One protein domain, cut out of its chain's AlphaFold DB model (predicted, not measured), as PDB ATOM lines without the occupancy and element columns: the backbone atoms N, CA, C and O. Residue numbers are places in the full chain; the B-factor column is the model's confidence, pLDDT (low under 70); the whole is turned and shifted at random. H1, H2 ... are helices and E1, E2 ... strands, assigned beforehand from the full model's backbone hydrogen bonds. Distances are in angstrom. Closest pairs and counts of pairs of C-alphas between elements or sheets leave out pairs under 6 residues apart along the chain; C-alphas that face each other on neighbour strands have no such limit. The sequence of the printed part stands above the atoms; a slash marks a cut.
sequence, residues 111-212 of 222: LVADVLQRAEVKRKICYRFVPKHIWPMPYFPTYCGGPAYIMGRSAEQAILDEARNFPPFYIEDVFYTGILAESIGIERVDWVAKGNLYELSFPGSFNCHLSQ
ATOM      1  N   LEU A 111      32.573  15.028   2.302       38.62
ATOM      2  CA  LEU A 111      33.467  16.192   2.334       38.62
ATOM      3  C   LEU A 111      32.636  17.471   2.470       38.62
ATOM      4  O   LEU A 111      32.622  18.309   1.569       38.62
ATOM      5  N   VAL A 112      31.891  17.605   3.562       44.72
ATOM      6  CA  VAL A 112      31.258  18.883   3.878       44.72
ATOM      7  C   VAL A 112      31.820  19.355   5.200       44.72
ATOM      8  O   VAL A 112      31.586  18.744   6.240       44.72
ATOM      9  N   ALA A 113      32.599  20.430   5.147       52.16
ATOM     10  CA  ALA A 113      32.797  21.242   6.326       52.16
ATOM     11  C   ALA A 113      31.492  21.974   6.620       52.16
ATOM     12  O   ALA A 113      30.966  22.681   5.760       52.16
ATOM     13  N   ASP A 114      31.008  21.840   7.846       64.19
ATOM     14  CA  ASP A 114      29.933  22.679   8.337       64.19
ATOM     15  C   ASP A 114      30.476  24.097   8.503       64.19
ATOM     16  O   ASP A 114      31.515  24.323   9.136       64.19
ATOM     17  N   VAL A 115      29.767  25.079   7.948       71.12
ATOM     18  CA  VAL A 115      30.063  26.485   8.220       71.12
ATOM     19  C   VAL A 115      29.519  26.812   9.606       71.12
ATOM     20  O   VAL A 115      28.349  27.144   9.798       71.12
ATOM     21  N   LEU A 116      30.386  26.704  10.608       75.12
ATOM     22  CA  LEU A 116      30.025  26.873  12.007       75.12
ATOM     23  C   LEU A 116      30.005  28.354  12.374       75.12
ATOM     24  O   LEU A 116      31.033  28.962  12.679       75.12
ATOM     25  N   GLN A 117      28.808  28.931  12.390       80.06
ATOM     26  CA  GLN A 117      28.578  30.298  12.846       80.06
ATOM     27  C   GLN A 117      28.394  30.332  14.365       80.06
ATOM     28  O   GLN A 117      27.619  29.559  14.927       80.06
ATOM     29  N   ARG A 118      29.086  31.259  15.041       78.38
ATOM     30  CA  ARG A 118      29.003  31.449  16.504       78.38
ATOM     31  C   ARG A 118      29.240  30.154  17.295       78.38
ATOM     32  O   ARG A 118      28.538  29.872  18.265       78.38
ATOM     33  N   ALA A 119      30.241  29.368  16.908       80.62
ATOM     34  CA  ALA A 119      30.594  28.166  17.652       80.62
ATOM     35  C   ALA A 119      31.061  28.515  19.073       80.62
ATOM     36  O   ALA A 119      31.969  29.328  19.260       80.62
ATOM     37  N   GLU A 120      30.456  27.887  20.081       85.19
ATOM     38  CA  GLU A 120      30.821  28.097  21.482       85.19
ATOM     39  C   GLU A 120      32.223  27.580  21.795       85.19
ATOM     40  O   GLU A 120      32.559  26.413  21.559       85.19
ATOM     41  N   VAL A 121      33.015  28.438  22.430       84.56
ATOM     42  CA  VAL A 121      34.355  28.085  22.889       84.56
ATOM     43  C   VAL A 121      34.233  27.145  24.086       84.56
ATOM     44  O   VAL A 121      33.668  27.498  25.127       84.56
ATOM     45  N   LYS A 122      34.780  25.932  23.970       85.38
ATOM     46  CA  LYS A 122      34.658  24.920  25.024       85.38
ATOM     47  C   LYS A 122      35.514  25.302  26.234       85.38
ATOM     48  O   LYS A 122      36.733  25.400  26.152       85.38
ATOM     49  N   ARG A 123      34.858  25.501  27.385       83.88
ATOM     50  CA  ARG A 123      35.494  25.854  28.675       83.88
ATOM     51  C   ARG A 123      35.587  24.693  29.667       83.88
ATOM     52  O   ARG A 123      36.008  24.888  30.801       83.88
ATOM     53  N   LYS A 124      35.171  23.495  29.257       81.94
ATOM     54  CA  LYS A 124      35.316  22.244  30.015       81.94
ATOM     55  C   LYS A 124      36.418  21.403  29.371       81.94
ATOM     56  O   LYS A 124      36.643  21.547  28.174       81.94
ATOM     57  N   ILE A 125      37.078  20.545  30.150       74.31
ATOM     58  CA  ILE A 125      38.177  19.691  29.671       74.31
ATOM     59  C   ILE A 125      37.684  18.819  28.507       74.31
ATOM     60  O   ILE A 125      36.823  17.955  28.681       74.31
ATOM     61  N   CYS A 126      38.219  19.076  27.317       70.50
ATOM     62  CA  CYS A 126      37.997  18.326  26.085       70.50
ATOM     63  C   CYS A 126      39.124  18.635  25.087       70.50
ATOM     64  O   CYS A 126      39.907  19.558  25.301       70.50
ATOM     65  N   TYR A 127      39.181  17.899  23.976       63.19
ATOM     66  CA  TYR A 127      40.205  18.084  22.937       63.19
ATOM     67  C   TYR A 127      40.182  19.476  22.266       63.19
ATOM     68  O   TYR A 127      41.179  19.889  21.691       63.19
ATOM     69  N   ARG A 128      39.072  20.227  22.379       76.44
ATOM     70  CA  ARG A 128      38.925  21.627  21.920       76.44
ATOM     71  C   ARG A 128      38.800  22.630  23.078       76.44
ATOM     72  O   ARG A 128      38.210  23.696  22.910       76.44
ATOM     73  N   PHE A 129      39.278  22.285  24.276       83.44
ATOM     74  CA  PHE A 129      39.251  23.196  25.423       83.44
ATOM     75  C   PHE A 129      40.088  24.438  25.128       83.44
ATOM     76  O   PHE A 129      41.240  24.300  24.727       83.44
ATOM     77  N   VAL A 130      39.541  25.630  25.383       83.56
ATOM     78  CA  VAL A 130      40.280  26.897  25.300       83.56
ATOM     79  C   VAL A 130      40.088  27.699  26.584       83.56
ATOM     80  O   VAL A 130      38.947  28.004  26.955       83.56
ATOM     81  N   PRO A 131      41.165  28.083  27.287       86.19
ATOM     82  CA  PRO A 131      41.050  28.887  28.496       86.19
ATOM     83  C   PRO A 131      40.738  30.359  28.174       86.19
ATOM     84  O   PRO A 131      41.044  30.865  27.093       86.19
ATOM     85  N   LYS A 132      40.123  31.076  29.127       88.88
ATOM     86  CA  LYS A 132      39.682  32.475  28.932       88.88
ATOM     87  C   LYS A 132      40.820  33.454  28.631       88.88
ATOM     88  O   LYS A 132      40.576  34.450  27.968       88.88
ATOM     89  N   HIS A 133      42.030  33.186  29.118       89.06
ATOM     90  CA  HIS A 133      43.180  34.060  28.869       89.06
ATOM     91  C   HIS A 133      43.729  33.931  27.439       89.06
ATOM     92  O   HIS A 133      44.305  34.887  26.943       89.06
ATOM     93  N   ILE A 134      43.530  32.783  26.778       86.62
ATOM     94  CA  ILE A 134      43.901  32.584  25.367       86.62
ATOM     95  C   ILE A 134      42.824  33.155  24.444       86.62
ATOM     96  O   ILE A 134      43.128  33.838  23.476       86.62
ATOM     97  N   TRP A 135      41.554  32.893  24.756       87.88
ATOM     98  CA  TRP A 135      40.423  33.411  23.992       87.88
ATOM     99  C   TRP A 135      39.357  33.916  24.965       87.88
ATOM    100  O   TRP A 135      38.687  33.086  25.587       87.88
ATOM    101  N   PRO A 136      39.179  35.235  25.149       90.00
ATOM    102  CA  PRO A 136      38.240  35.770  26.138       90.00
ATOM    103  C   PRO A 136      36.783  35.695  25.671       90.00
ATOM    104  O   PRO A 136      35.874  35.591  26.497       90.00
ATOM    105  N   MET A 137      36.553  35.694  24.356       90.06
ATOM    106  CA  MET A 137      35.212  35.743  23.779       90.06
ATOM    107  C   MET A 137      34.454  34.419  23.973       90.06
ATOM    108  O   MET A 137      35.055  33.345  23.996       90.06
ATOM    109  N   PRO A 138      33.122  34.445  24.122       87.75
ATOM    110  CA  PRO A 138      32.333  33.221  24.287       87.75
ATOM    111  C   PRO A 138      32.247  32.368  23.010       87.75
ATOM    112  O   PRO A 138      32.018  31.163  23.103       87.75
ATOM    113  N   TYR A 139      32.479  32.970  21.841       89.44
ATOM    114  CA  TYR A 139      32.335  32.331  20.535       89.44
ATOM    115  C   TYR A 139      33.594  32.499  19.682       89.44
ATOM    116  O   TYR A 139      34.330  33.477  19.852       89.44
ATOM    117  N   PHE A 140      33.822  31.551  18.777       88.25
ATOM    118  CA  PHE A 140      34.792  31.671  17.686       88.25
ATOM    119  C   PHE A 140      34.224  32.497  16.518       88.25
ATOM    120  O   PHE A 140      32.995  32.619  16.413       88.25
ATOM    121  N   PRO A 141      35.089  33.051  15.639       88.81
ATOM    122  CA  PRO A 141      34.647  33.534  14.332       88.81
ATOM    123  C   PRO A 141      33.993  32.394  13.547       88.81
ATOM    124  O   PRO A 141      34.143  31.222  13.893       88.81
ATOM    125  N   THR A 142      33.257  32.729  12.494       86.25
ATOM    126  CA  THR A 142      32.688  31.699  11.619       86.25
ATOM    127  C   THR A 142      33.819  30.968  10.902       86.25
ATOM    128  O   THR A 142      34.662  31.619  10.294       86.25
ATOM    129  N   TYR A 143      33.820  29.640  10.957       86.19
ATOM    130  CA  TYR A 143      34.863  28.803  10.363       86.19
ATOM    131  C   TYR A 143      34.264  27.542   9.733       86.19
ATOM    132  O   TYR A 143      33.128  27.173  10.029       86.19
ATOM    133  N   CYS A 144      35.026  26.890   8.862       80.69
ATOM    134  CA  CYS A 144      34.688  25.601   8.272       80.69
ATOM    135  C   CYS A 144      35.147  24.486   9.222       80.69
ATOM    136  O   CYS A 144      36.344  24.265   9.378       80.69
ATOM    137  N   GLY A 145      34.212  23.803   9.884       73.94
ATOM    138  CA  GLY A 145      34.505  22.693  10.789       73.94
ATOM    139  C   GLY A 145      34.124  21.355  10.175       73.94
ATOM    140  O   GLY A 145      33.000  21.179   9.723       73.94
ATOM    141  N   GLY A 146      35.032  20.386  10.181       67.25
ATOM    142  CA  GLY A 146      34.751  19.070   9.617       67.25
ATOM    143  C   GLY A 146      36.025  18.337   9.217       67.25
ATOM    144  O   GLY A 146      37.115  18.869   9.400       67.25
ATOM    145  N   PRO A 147      35.904  17.117   8.675       57.50
ATOM    146  CA  PRO A 147      37.060  16.329   8.261       57.50
ATOM    147  C   PRO A 147      37.765  16.895   7.017       57.50
ATOM    148  O   PRO A 147      38.889  16.495   6.739       57.50
ATOM    149  N   ALA A 148      37.117  17.784   6.253       61.56
ATOM    150  CA  ALA A 148      37.699  18.424   5.076       61.56
ATOM    151  C   ALA A 148      36.899  19.657   4.625       61.56
ATOM    152  O   ALA A 148      35.679  19.700   4.782       61.56
ATOM    153  N   TYR A 149      37.571  20.607   3.975       67.00
ATOM    154  CA  TYR A 149      36.982  21.752   3.273       67.00
ATOM    155  C   TYR A 149      37.667  21.950   1.914       67.00
ATOM    156  O   TYR A 149      38.826  21.584   1.730       67.00
ATOM    157  N   ILE A 150      36.954  22.544   0.954       65.81
ATOM    158  CA  ILE A 150      37.506  22.911  -0.357       65.81
ATOM    159  C   ILE A 150      37.851  24.399  -0.342       65.81
ATOM    160  O   ILE A 150      37.028  25.231   0.040       65.81
ATOM    161  N   MET A 151      39.054  24.734  -0.801       72.94
ATOM    162  CA  MET A 151      39.552  26.103  -0.886       72.94
ATOM    163  C   MET A 151      40.163  26.353  -2.266       72.94
ATOM    164  O   MET A 151      40.839  25.494  -2.828       72.94
ATOM    165  N   GLY A 152      39.911  27.531  -2.838       72.62
ATOM    166  CA  GLY A 152      40.582  27.946  -4.068       72.62
ATOM    167  C   GLY A 152      42.046  28.309  -3.802       72.62
ATOM    168  O   GLY A 152      42.350  28.899  -2.770       72.62
ATOM    169  N   ARG A 153      42.943  28.043  -4.760       66.94
ATOM    170  CA  ARG A 153      44.385  28.355  -4.642       66.94
ATOM    171  C   ARG A 153      44.670  29.811  -4.239       66.94
ATOM    172  O   ARG A 153      45.608  30.071  -3.499       66.94
ATOM    173  N   SER A 154      43.883  30.771  -4.728       76.06
ATOM    174  CA  SER A 154      44.043  32.186  -4.362       76.06
ATOM    175  C   SER A 154      43.725  32.456  -2.890       76.06
ATOM    176  O   SER A 154      44.413  33.252  -2.259       76.06
ATOM    177  N   ALA A 155      42.707  31.787  -2.345       75.75
ATOM    178  CA  ALA A 155      42.330  31.877  -0.939       75.75
ATOM    179  C   ALA A 155      43.379  31.206  -0.042       75.75
ATOM    180  O   ALA A 155      43.774  31.788   0.962       75.75
ATOM    181  N   GLU A 156      43.879  30.034  -0.442       79.62
ATOM    182  CA  GLU A 156      44.960  29.326   0.258       79.62
ATOM    183  C   GLU A 156      46.212  30.199   0.366       79.62
ATOM    184  O   GLU A 156      46.714  30.422   1.464       79.62
ATOM    185  N   GLN A 157      46.675  30.756  -0.757       78.12
ATOM    186  CA  GLN A 157      47.860  31.609  -0.771       78.12
ATOM    187  C   GLN A 157      47.688  32.832   0.138       78.12
ATOM    188  O   GLN A 157      48.575  33.132   0.932       78.12
ATOM    189  N   ALA A 158      46.531  33.495   0.072       81.81
ATOM    190  CA  ALA A 158      46.244  34.653   0.912       81.81
ATOM    191  C   ALA A 158      46.214  34.297   2.409       81.81
ATOM    192  O   ALA A 158      46.754  35.039   3.223       81.81
ATOM    193  N   ILE A 159      45.643  33.143   2.777       84.75
ATOM    194  CA  ILE A 159      45.623  32.659   4.165       84.75
ATOM    195  C   ILE A 159      47.036  32.323   4.651       84.75
ATOM    196  O   ILE A 159      47.389  32.675   5.774       84.75
ATOM    197  N   LEU A 160      47.852  31.667   3.825       83.38
ATOM    198  CA  LEU A 160      49.234  31.320   4.173       83.38
ATOM    199  C   LEU A 160      50.130  32.555   4.316       83.38
ATOM    200  O   LEU A 160      51.013  32.580   5.176       83.38
ATOM    201  N   ASP A 161      49.908  33.579   3.493       85.69
ATOM    202  CA  ASP A 161      50.619  34.849   3.608       85.69
ATOM    203  C   ASP A 161      50.197  35.600   4.880       85.69
ATOM    204  O   ASP A 161      51.060  36.092   5.612       85.69
ATOM    205  N   GLU A 162      48.901  35.598   5.204       90.88
ATOM    206  CA  GLU A 162      48.370  36.221   6.419       90.88
ATOM    207  C   GLU A 162      48.787  35.483   7.699       90.88
ATOM    208  O   GLU A 162      49.038  36.112   8.725       90.88
ATOM    209  N   ALA A 163      48.951  34.157   7.649       86.25
ATOM    210  CA  ALA A 163      49.369  33.346   8.794       86.25
ATOM    211  C   ALA A 163      50.682  33.837   9.433       86.25
ATOM    212  O   ALA A 163      50.902  33.645  10.626       86.25
ATOM    213  N   ARG A 164      51.543  34.516   8.661       89.50
ATOM    214  CA  ARG A 164      52.809  35.096   9.140       89.50
ATOM    215  C   ARG A 164      52.612  36.273  10.101       89.50
ATOM    216  O   ARG A 164      53.525  36.577  10.866       89.50
ATOM    217  N   ASN A 165      51.449  36.921  10.067       92.56
ATOM    218  CA  ASN A 165      51.111  38.074  10.905       92.56
ATOM    219  C   ASN A 165      50.431  37.679  12.224       92.56
ATOM    220  O   ASN A 165      50.232  38.532  13.091       92.56
ATOM    221  N   PHE A 166      50.078  36.401  12.395       86.62
ATOM    222  CA  PHE A 166      49.329  35.914  13.548       86.62
ATOM    223  C   PHE A 166      50.124  34.883  14.357       86.62
ATOM    224  O   PHE A 166      50.841  34.058  13.793       86.62
ATOM    225  N   PRO A 167      49.977  34.869  15.695       84.94
ATOM    226  CA  PRO A 167      50.454  33.744  16.483       84.94
ATOM    227  C   PRO A 167      49.639  32.484  16.134       84.94
ATOM    228  O   PRO A 167      48.418  32.581  15.979       84.94
ATOM    229  N   PRO A 168      50.277  31.304  16.050       80.50
ATOM    230  CA  PRO A 168      49.582  30.065  15.722       80.50
ATOM    231  C   PRO A 168      48.526  29.723  16.780       80.50
ATOM    232  O   PRO A 168      48.736  29.919  17.982       80.50
ATOM    233  N   PHE A 169      47.395  29.177  16.334       83.62
ATOM    234  CA  PHE A 169      46.304  28.731  17.196       83.62
ATOM    235  C   PHE A 169      46.044  27.237  16.986       83.62
ATOM    236  O   PHE A 169      45.778  26.800  15.878       83.62
ATOM    237  N   TYR A 170      46.084  26.453  18.064       81.38
ATOM    238  CA  TYR A 170      46.123  24.979  18.023       81.38
ATOM    239  C   TYR A 170      44.834  24.285  17.550       81.38
ATOM    240  O   TYR A 170      44.778  23.059  17.503       81.38
ATOM    241  N   ILE A 171      43.766  25.034  17.267       81.19
ATOM    242  CA  ILE A 171      42.576  24.488  16.610       81.19
ATOM    243  C   ILE A 171      42.638  24.934  15.151       81.19
ATOM    244  O   ILE A 171      42.178  26.027  14.829       81.19
ATOM    245  N   GLU A 172      43.203  24.083  14.296       81.00
ATOM    246  CA  GLU A 172      43.551  24.413  12.905       81.00
ATOM    247  C   GLU A 172      42.358  24.931  12.089       81.00
ATOM    248  O   GLU A 172      42.453  25.987  11.462       81.00
ATOM    249  N   ASP A 173      41.201  24.261  12.176       84.00
ATOM    250  CA  ASP A 173      39.959  24.691  11.513       84.00
ATOM    251  C   ASP A 173      39.605  26.143  11.875       84.00
ATOM    252  O   ASP A 173      39.296  26.964  11.011       84.00
ATOM    253  N   VAL A 174      39.687  26.477  13.168       87.19
ATOM    254  CA  VAL A 174      39.379  27.814  13.692       87.19
ATOM    255  C   VAL A 174      40.449  28.817  13.276       87.19
ATOM    256  O   VAL A 174      40.122  29.976  13.030       87.19
ATOM    257  N   PHE A 175      41.711  28.398  13.200       87.12
ATOM    258  CA  PHE A 175      42.814  29.272  12.837       87.12
ATOM    259  C   PHE A 175      42.752  29.674  11.362       87.12
ATOM    260  O   PHE A 175      42.533  30.849  11.064       87.12
ATOM    261  N   TYR A 176      42.860  28.710  10.445       87.12
ATOM    262  CA  TYR A 176      42.953  28.987   9.010       87.12
ATOM    263  C   TYR A 176      41.626  29.452   8.419       87.12
ATOM    264  O   TYR A 176      41.562  30.490   7.761       87.12
ATOM    265  N   THR A 177      40.547  28.710   8.673       87.44
ATOM    266  CA  THR A 177      39.248  28.980   8.031       87.44
ATOM    267  C   THR A 177      38.363  29.933   8.831       87.44
ATOM    268  O   THR A 177      37.313  30.342   8.340       87.44
ATOM    269  N   GLY A 178      38.783  30.293  10.048       90.50
ATOM    270  CA  GLY A 178      38.111  31.254  10.917       90.50
ATOM    271  C   GLY A 178      38.895  32.552  11.054       90.50
ATOM    272  O   GLY A 178      38.580  33.528  10.391       90.50
ATOM    273  N   ILE A 179      39.899  32.577  11.931       90.19
ATOM    274  CA  ILE A 179      40.642  33.791  12.311       90.19
ATOM    275  C   ILE A 179      41.306  34.441  11.094       90.19
ATOM    276  O   ILE A 179      41.070  35.621  10.832       90.19
ATOM    277  N   LEU A 180      42.110  33.676  10.350       90.69
ATOM    278  CA  LEU A 180      42.837  34.192   9.193       90.69
ATOM    279  C   LEU A 180      41.866  34.562   8.074       90.69
ATOM    280  O   LEU A 180      41.863  35.709   7.641       90.69
ATOM    281  N   ALA A 181      40.976  33.646   7.682       90.50
ATOM    282  CA  ALA A 181      39.963  33.908   6.660       90.50
ATOM    283  C   ALA A 181      39.097  35.147   6.963       90.50
ATOM    284  O   ALA A 181      38.820  35.927   6.056       90.50
ATOM    285  N   GLU A 182      38.695  35.367   8.221       92.12
ATOM    286  CA  GLU A 182      37.945  36.559   8.636       92.12
ATOM    287  C   GLU A 182      38.783  37.836   8.494       92.12
ATOM    288  O   GLU A 182      38.272  38.846   8.012       92.12
ATOM    289  N   SER A 183      40.067  37.793   8.864       92.88
ATOM    290  CA  SER A 183      40.951  38.967   8.824       92.88
ATOM    291  C   SER A 183      41.160  39.533   7.414       92.88
ATOM    292  O   SER A 183      41.271  40.747   7.256       92.88
ATOM    293  N   ILE A 184      41.129  38.671   6.391       93.31
ATOM    294  CA  ILE A 184      41.272  39.039   4.970       93.31
ATOM    295  C   ILE A 184      39.949  38.976   4.191       93.31
ATOM    296  O   ILE A 184      39.939  39.124   2.970       93.31
ATOM    297  N   GLY A 185      38.821  38.775   4.881       91.56
ATOM    298  CA  GLY A 185      37.484  38.839   4.288       91.56
ATOM    299  C   GLY A 185      37.126  37.692   3.334       91.56
ATOM    300  O   GLY A 185      36.326  37.892   2.421       91.56
ATOM    301  N   ILE A 186      37.687  36.495   3.520       88.56
ATOM    302  CA  ILE A 186      37.305  35.299   2.753       88.56
ATOM    303  C   ILE A 186      35.967  34.758   3.268       88.56
ATOM    304  O   ILE A 186      35.832  34.372   4.433       88.56
ATOM    305  N   GLU A 187      34.981  34.681   2.374       88.25
ATOM    306  CA  GLU A 187      33.665  34.103   2.651       88.25
ATOM    307  C   GLU A 187      33.741  32.573   2.802       88.25
ATOM    308  O   GLU A 187      34.352  31.880   1.986       88.25
ATOM    309  N   ARG A 188      33.068  32.030   3.826       87.31
ATOM    310  CA  ARG A 188      32.863  30.584   3.993       87.31
ATOM    311  C   ARG A 188      31.502  30.227   3.418       87.31
ATOM    312  O   ARG A 188      30.475  30.653   3.943       87.31
ATOM    313  N   VAL A 189      31.497  29.458   2.337       79.12
ATOM    314  CA  VAL A 189      30.267  29.076   1.643       79.12
ATOM    315  C   VAL A 189      29.734  27.765   2.201       79.12
ATOM    316  O   VAL A 189      30.408  26.744   2.123       79.12
ATOM    317  N   ASP A 190      28.499  27.787   2.692       73.00
ATOM    318  CA  ASP A 190      27.774  26.582   3.089       73.00
ATOM    319  C   ASP A 190      27.136  25.930   1.853       73.00
ATOM    320  O   ASP A 190      26.217  26.475   1.234       73.00
ATOM    321  N   TRP A 191      27.672  24.779   1.447       60.81
ATOM    322  CA  TRP A 191      27.202  24.046   0.267       60.81
ATOM    323  C   TRP A 191      25.944  23.213   0.539       60.81
ATOM    324  O   TRP A 191      25.200  22.934  -0.405       60.81
ATOM    325  N   VAL A 192      25.675  22.872   1.804       57.78
ATOM    326  CA  VAL A 192      24.458  22.163   2.223       57.78
ATOM    327  C   VAL A 192      23.283  23.132   2.206       57.78
ATOM    328  O   VAL A 192      22.282  22.873   1.540       57.78
ATOM    329  N   ALA A 193      23.444  24.318   2.802       59.25
ATOM    330  CA  ALA A 193      22.424  25.368   2.771       59.25
ATOM    331  C   ALA A 193      22.112  25.870   1.347       59.25
ATOM    332  O   ALA A 193      21.006  26.337   1.077       59.25
ATOM    333  N   LYS A 194      23.068  25.758   0.412       59.09
ATOM    334  CA  LYS A 194      22.875  26.097  -1.010       59.09
ATOM    335  C   LYS A 194      22.229  24.977  -1.842       59.09
ATOM    336  O   LYS A 194      22.081  25.152  -3.048       59.09
ATOM    337  N   GLY A 195      21.836  23.855  -1.231       50.53
ATOM    338  CA  GLY A 195      21.149  22.744  -1.905       50.53
ATOM    339  C   GLY A 195      22.030  21.955  -2.879       50.53
ATOM    340  O   GLY A 195      21.514  21.200  -3.700       50.53
ATOM    341  N   ASN A 196      23.351  22.134  -2.805       45.81
ATOM    342  CA  ASN A 196      24.303  21.511  -3.724       45.81
ATOM    343  C   ASN A 196      24.808  20.150  -3.222       45.81
ATOM    344  O   ASN A 196      25.493  19.453  -3.969       45.81
ATOM    345  N   LEU A 197      24.497  19.773  -1.976       45.81
ATOM    346  CA  LEU A 197      24.911  18.521  -1.339       45.81
ATOM    347  C   LEU A 197      23.783  17.972  -0.449       45.81
ATOM    348  O   LEU A 197      23.015  18.739   0.130       45.81
ATOM    349  N   TYR A 198      23.678  16.644  -0.349       40.44
ATOM    350  CA  TYR A 198      22.709  15.976   0.526       40.44
ATOM    351  C   TYR A 198      23.195  16.009   1.982       40.44
ATOM    352  O   TYR A 198      24.285  15.525   2.282       40.44
ATOM    353  N   GLU A 199      22.373  16.543   2.887       38.56
ATOM    354  CA  GLU A 199      22.617  16.507   4.330       38.56
ATOM    355  C   GLU A 199      22.281  15.109   4.869       38.56
ATOM    356  O   GLU A 199      21.117  14.704   4.919       38.56
ATOM    357  N   LEU A 200      23.294  14.340   5.269       37.16
ATOM    358  CA  LEU A 200      23.076  13.176   6.124       37.16
ATOM    359  C   LEU A 200      23.197  13.651   7.571       37.16
ATOM    360  O   LEU A 200      24.290  13.890   8.074       37.16
ATOM    361  N   SER A 201      22.055  13.824   8.235       32.09
ATOM    362  CA  SER A 201      21.996  14.207   9.644       32.09
ATOM    363  C   SER A 201      22.620  13.117  10.519       32.09
ATOM    364  O   SER A 201      22.108  11.993  10.564       32.09
ATOM    365  N   PHE A 202      23.675  13.453  11.266       33.78
ATOM    366  CA  PHE A 202      24.225  12.561  12.287       33.78
ATOM    367  C   PHE A 202      23.645  12.868  13.663       33.78
ATOM    368  O   PHE A 202      23.843  13.969  14.182       33.78
ATOM    369  N   PRO A 203      23.012  11.888  14.335       27.62
ATOM    370  CA  PRO A 203      22.723  11.968  15.758       27.62
ATOM    371  C   PRO A 203      24.023  11.683  16.524       27.62
ATOM    372  O   PRO A 203      24.204  10.635  17.135       27.62
ATOM    373  N   GLY A 204      24.981  12.596  16.416       35.00
ATOM    374  CA  GLY A 204      26.330  12.424  16.931       35.00
ATOM    375  C   GLY A 204      26.927  13.768  17.286       35.00
ATOM    376  O   GLY A 204      27.912  14.192  16.698       35.00
ATOM    377  N   SER A 205      26.330  14.462  18.253       35.25
ATOM    378  CA  SER A 205      27.018  15.558  18.928       35.25
ATOM    379  C   SER A 205      28.388  15.053  19.388       35.25
ATOM    380  O   SER A 205      28.441  14.093  20.164       35.25
ATOM    381  N   PHE A 206      29.476  15.695  18.954       39.47
ATOM    382  CA  PHE A 206      30.804  15.561  19.563       39.47
ATOM    383  C   PHE A 206      30.731  16.091  21.007       39.47
ATOM    384  O   PHE A 206      31.160  17.202  21.326       39.47
ATOM    385  N   ASN A 207      30.076  15.333  21.886       36.75
ATOM    386  CA  ASN A 207      29.810  15.736  23.253       36.75
ATOM    387  C   ASN A 207      31.091  15.619  24.072       36.75
ATOM    388  O   ASN A 207      31.764  14.590  24.097       36.75
ATOM    389  N   CYS A 208      31.412  16.709  24.768       38.44
ATOM    390  CA  CYS A 208      32.506  16.778  25.724       38.44
ATOM    391  C   CYS A 208      32.203  15.890  26.936       38.44
ATOM    392  O   CYS A 208      31.640  16.374  27.915       38.44
ATOM    393  N   HIS A 209      32.608  14.623  26.902       36.94
ATOM    394  CA  HIS A 209      32.638  13.767  28.087       36.94
ATOM    395  C   HIS A 209      33.928  12.946  28.131       36.94
ATOM    396  O   HIS A 209      33.932  11.749  27.869       36.94
ATOM    397  N   LEU A 210      35.029  13.597  28.515       34.38
ATOM    398  CA  LEU A 210      36.123  12.903  29.192       34.38
ATOM    399  C   LEU A 210      35.789  12.911  30.686       34.38
ATOM    400  O   LEU A 210      35.730  13.969  31.316       34.38
ATOM    401  N   SER A 211      35.478  11.734  31.224       28.45
ATOM    402  CA  SER A 211      35.318  11.514  32.658       28.45
ATOM    403  C   SER A 211      36.598  11.913  33.388       28.45
ATOM    404  O   SER A 211      37.705  11.625  32.938       28.45
ATOM    405  N   GLN A 212      36.418  12.596  34.516       34.56
ATOM    406  CA  GLN A 212      37.449  12.872  35.505       34.56
ATOM    407  C   GLN A 212      38.192  11.575  35.853       34.56
ATOM    408  O   GLN A 212      37.589  10.711  36.468       34.56
TER     409      GLN A 212
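This is residues 111 to 212 of the 222 residues of a protein of Angiostrongylus cantonensis (UniProt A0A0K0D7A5). There is little regular structure: H2 sits between H1, about perpendicular to it, and the small hairpin of E1 and E2, with a long loop and a long tail beyond this core. Residues 201 to 206 of the tail stick out. The printed part has 102 residues, with E1, E2, H1 and H2 in chain order; the sheet is antiparallel, and the class is mostly helix, though named elements hold only 31 residues. It is compact, radius of gyration of the C-alphas 14.7 A, and flat, 44 by 37 by 18 A.

Find C-alpha 114 at (29.933, 22.679, 8.337), where E1, residues 114 to 116, begins. E2 is residues 143 to 145. H1, residues 153 to 165, runs 19.5 A; H2, residues 172 to 183, runs 15.3 A to C-alpha 183 at (40.951, 38.967, 8.824).

In the hairpin, look for N 114 and O 145, 2.8 A apart, within hydrogen-bond range. The closest C-alphas of E2 and H2, Tyr 143 and Gly 178, are 4.1 A apart. H1 touches H2 with residues 159 to 163 alone, at 88 degrees; the closest C-alphas are those of Ile 159 and Leu 180, 5.9 A. E1 and H1 are apart. O i to N i+4 pairs are within range in 7 of 9 for H1 and 6 of 8 for H2.

The C-alphas farthest apart, Ser 154 and Gln 212, are 44.8 A apart. The printed part has no cut; the link from E1 to E2 is long, 26 residues. The model's pLDDT is under 70 for 33 residues, among them 191 to 212.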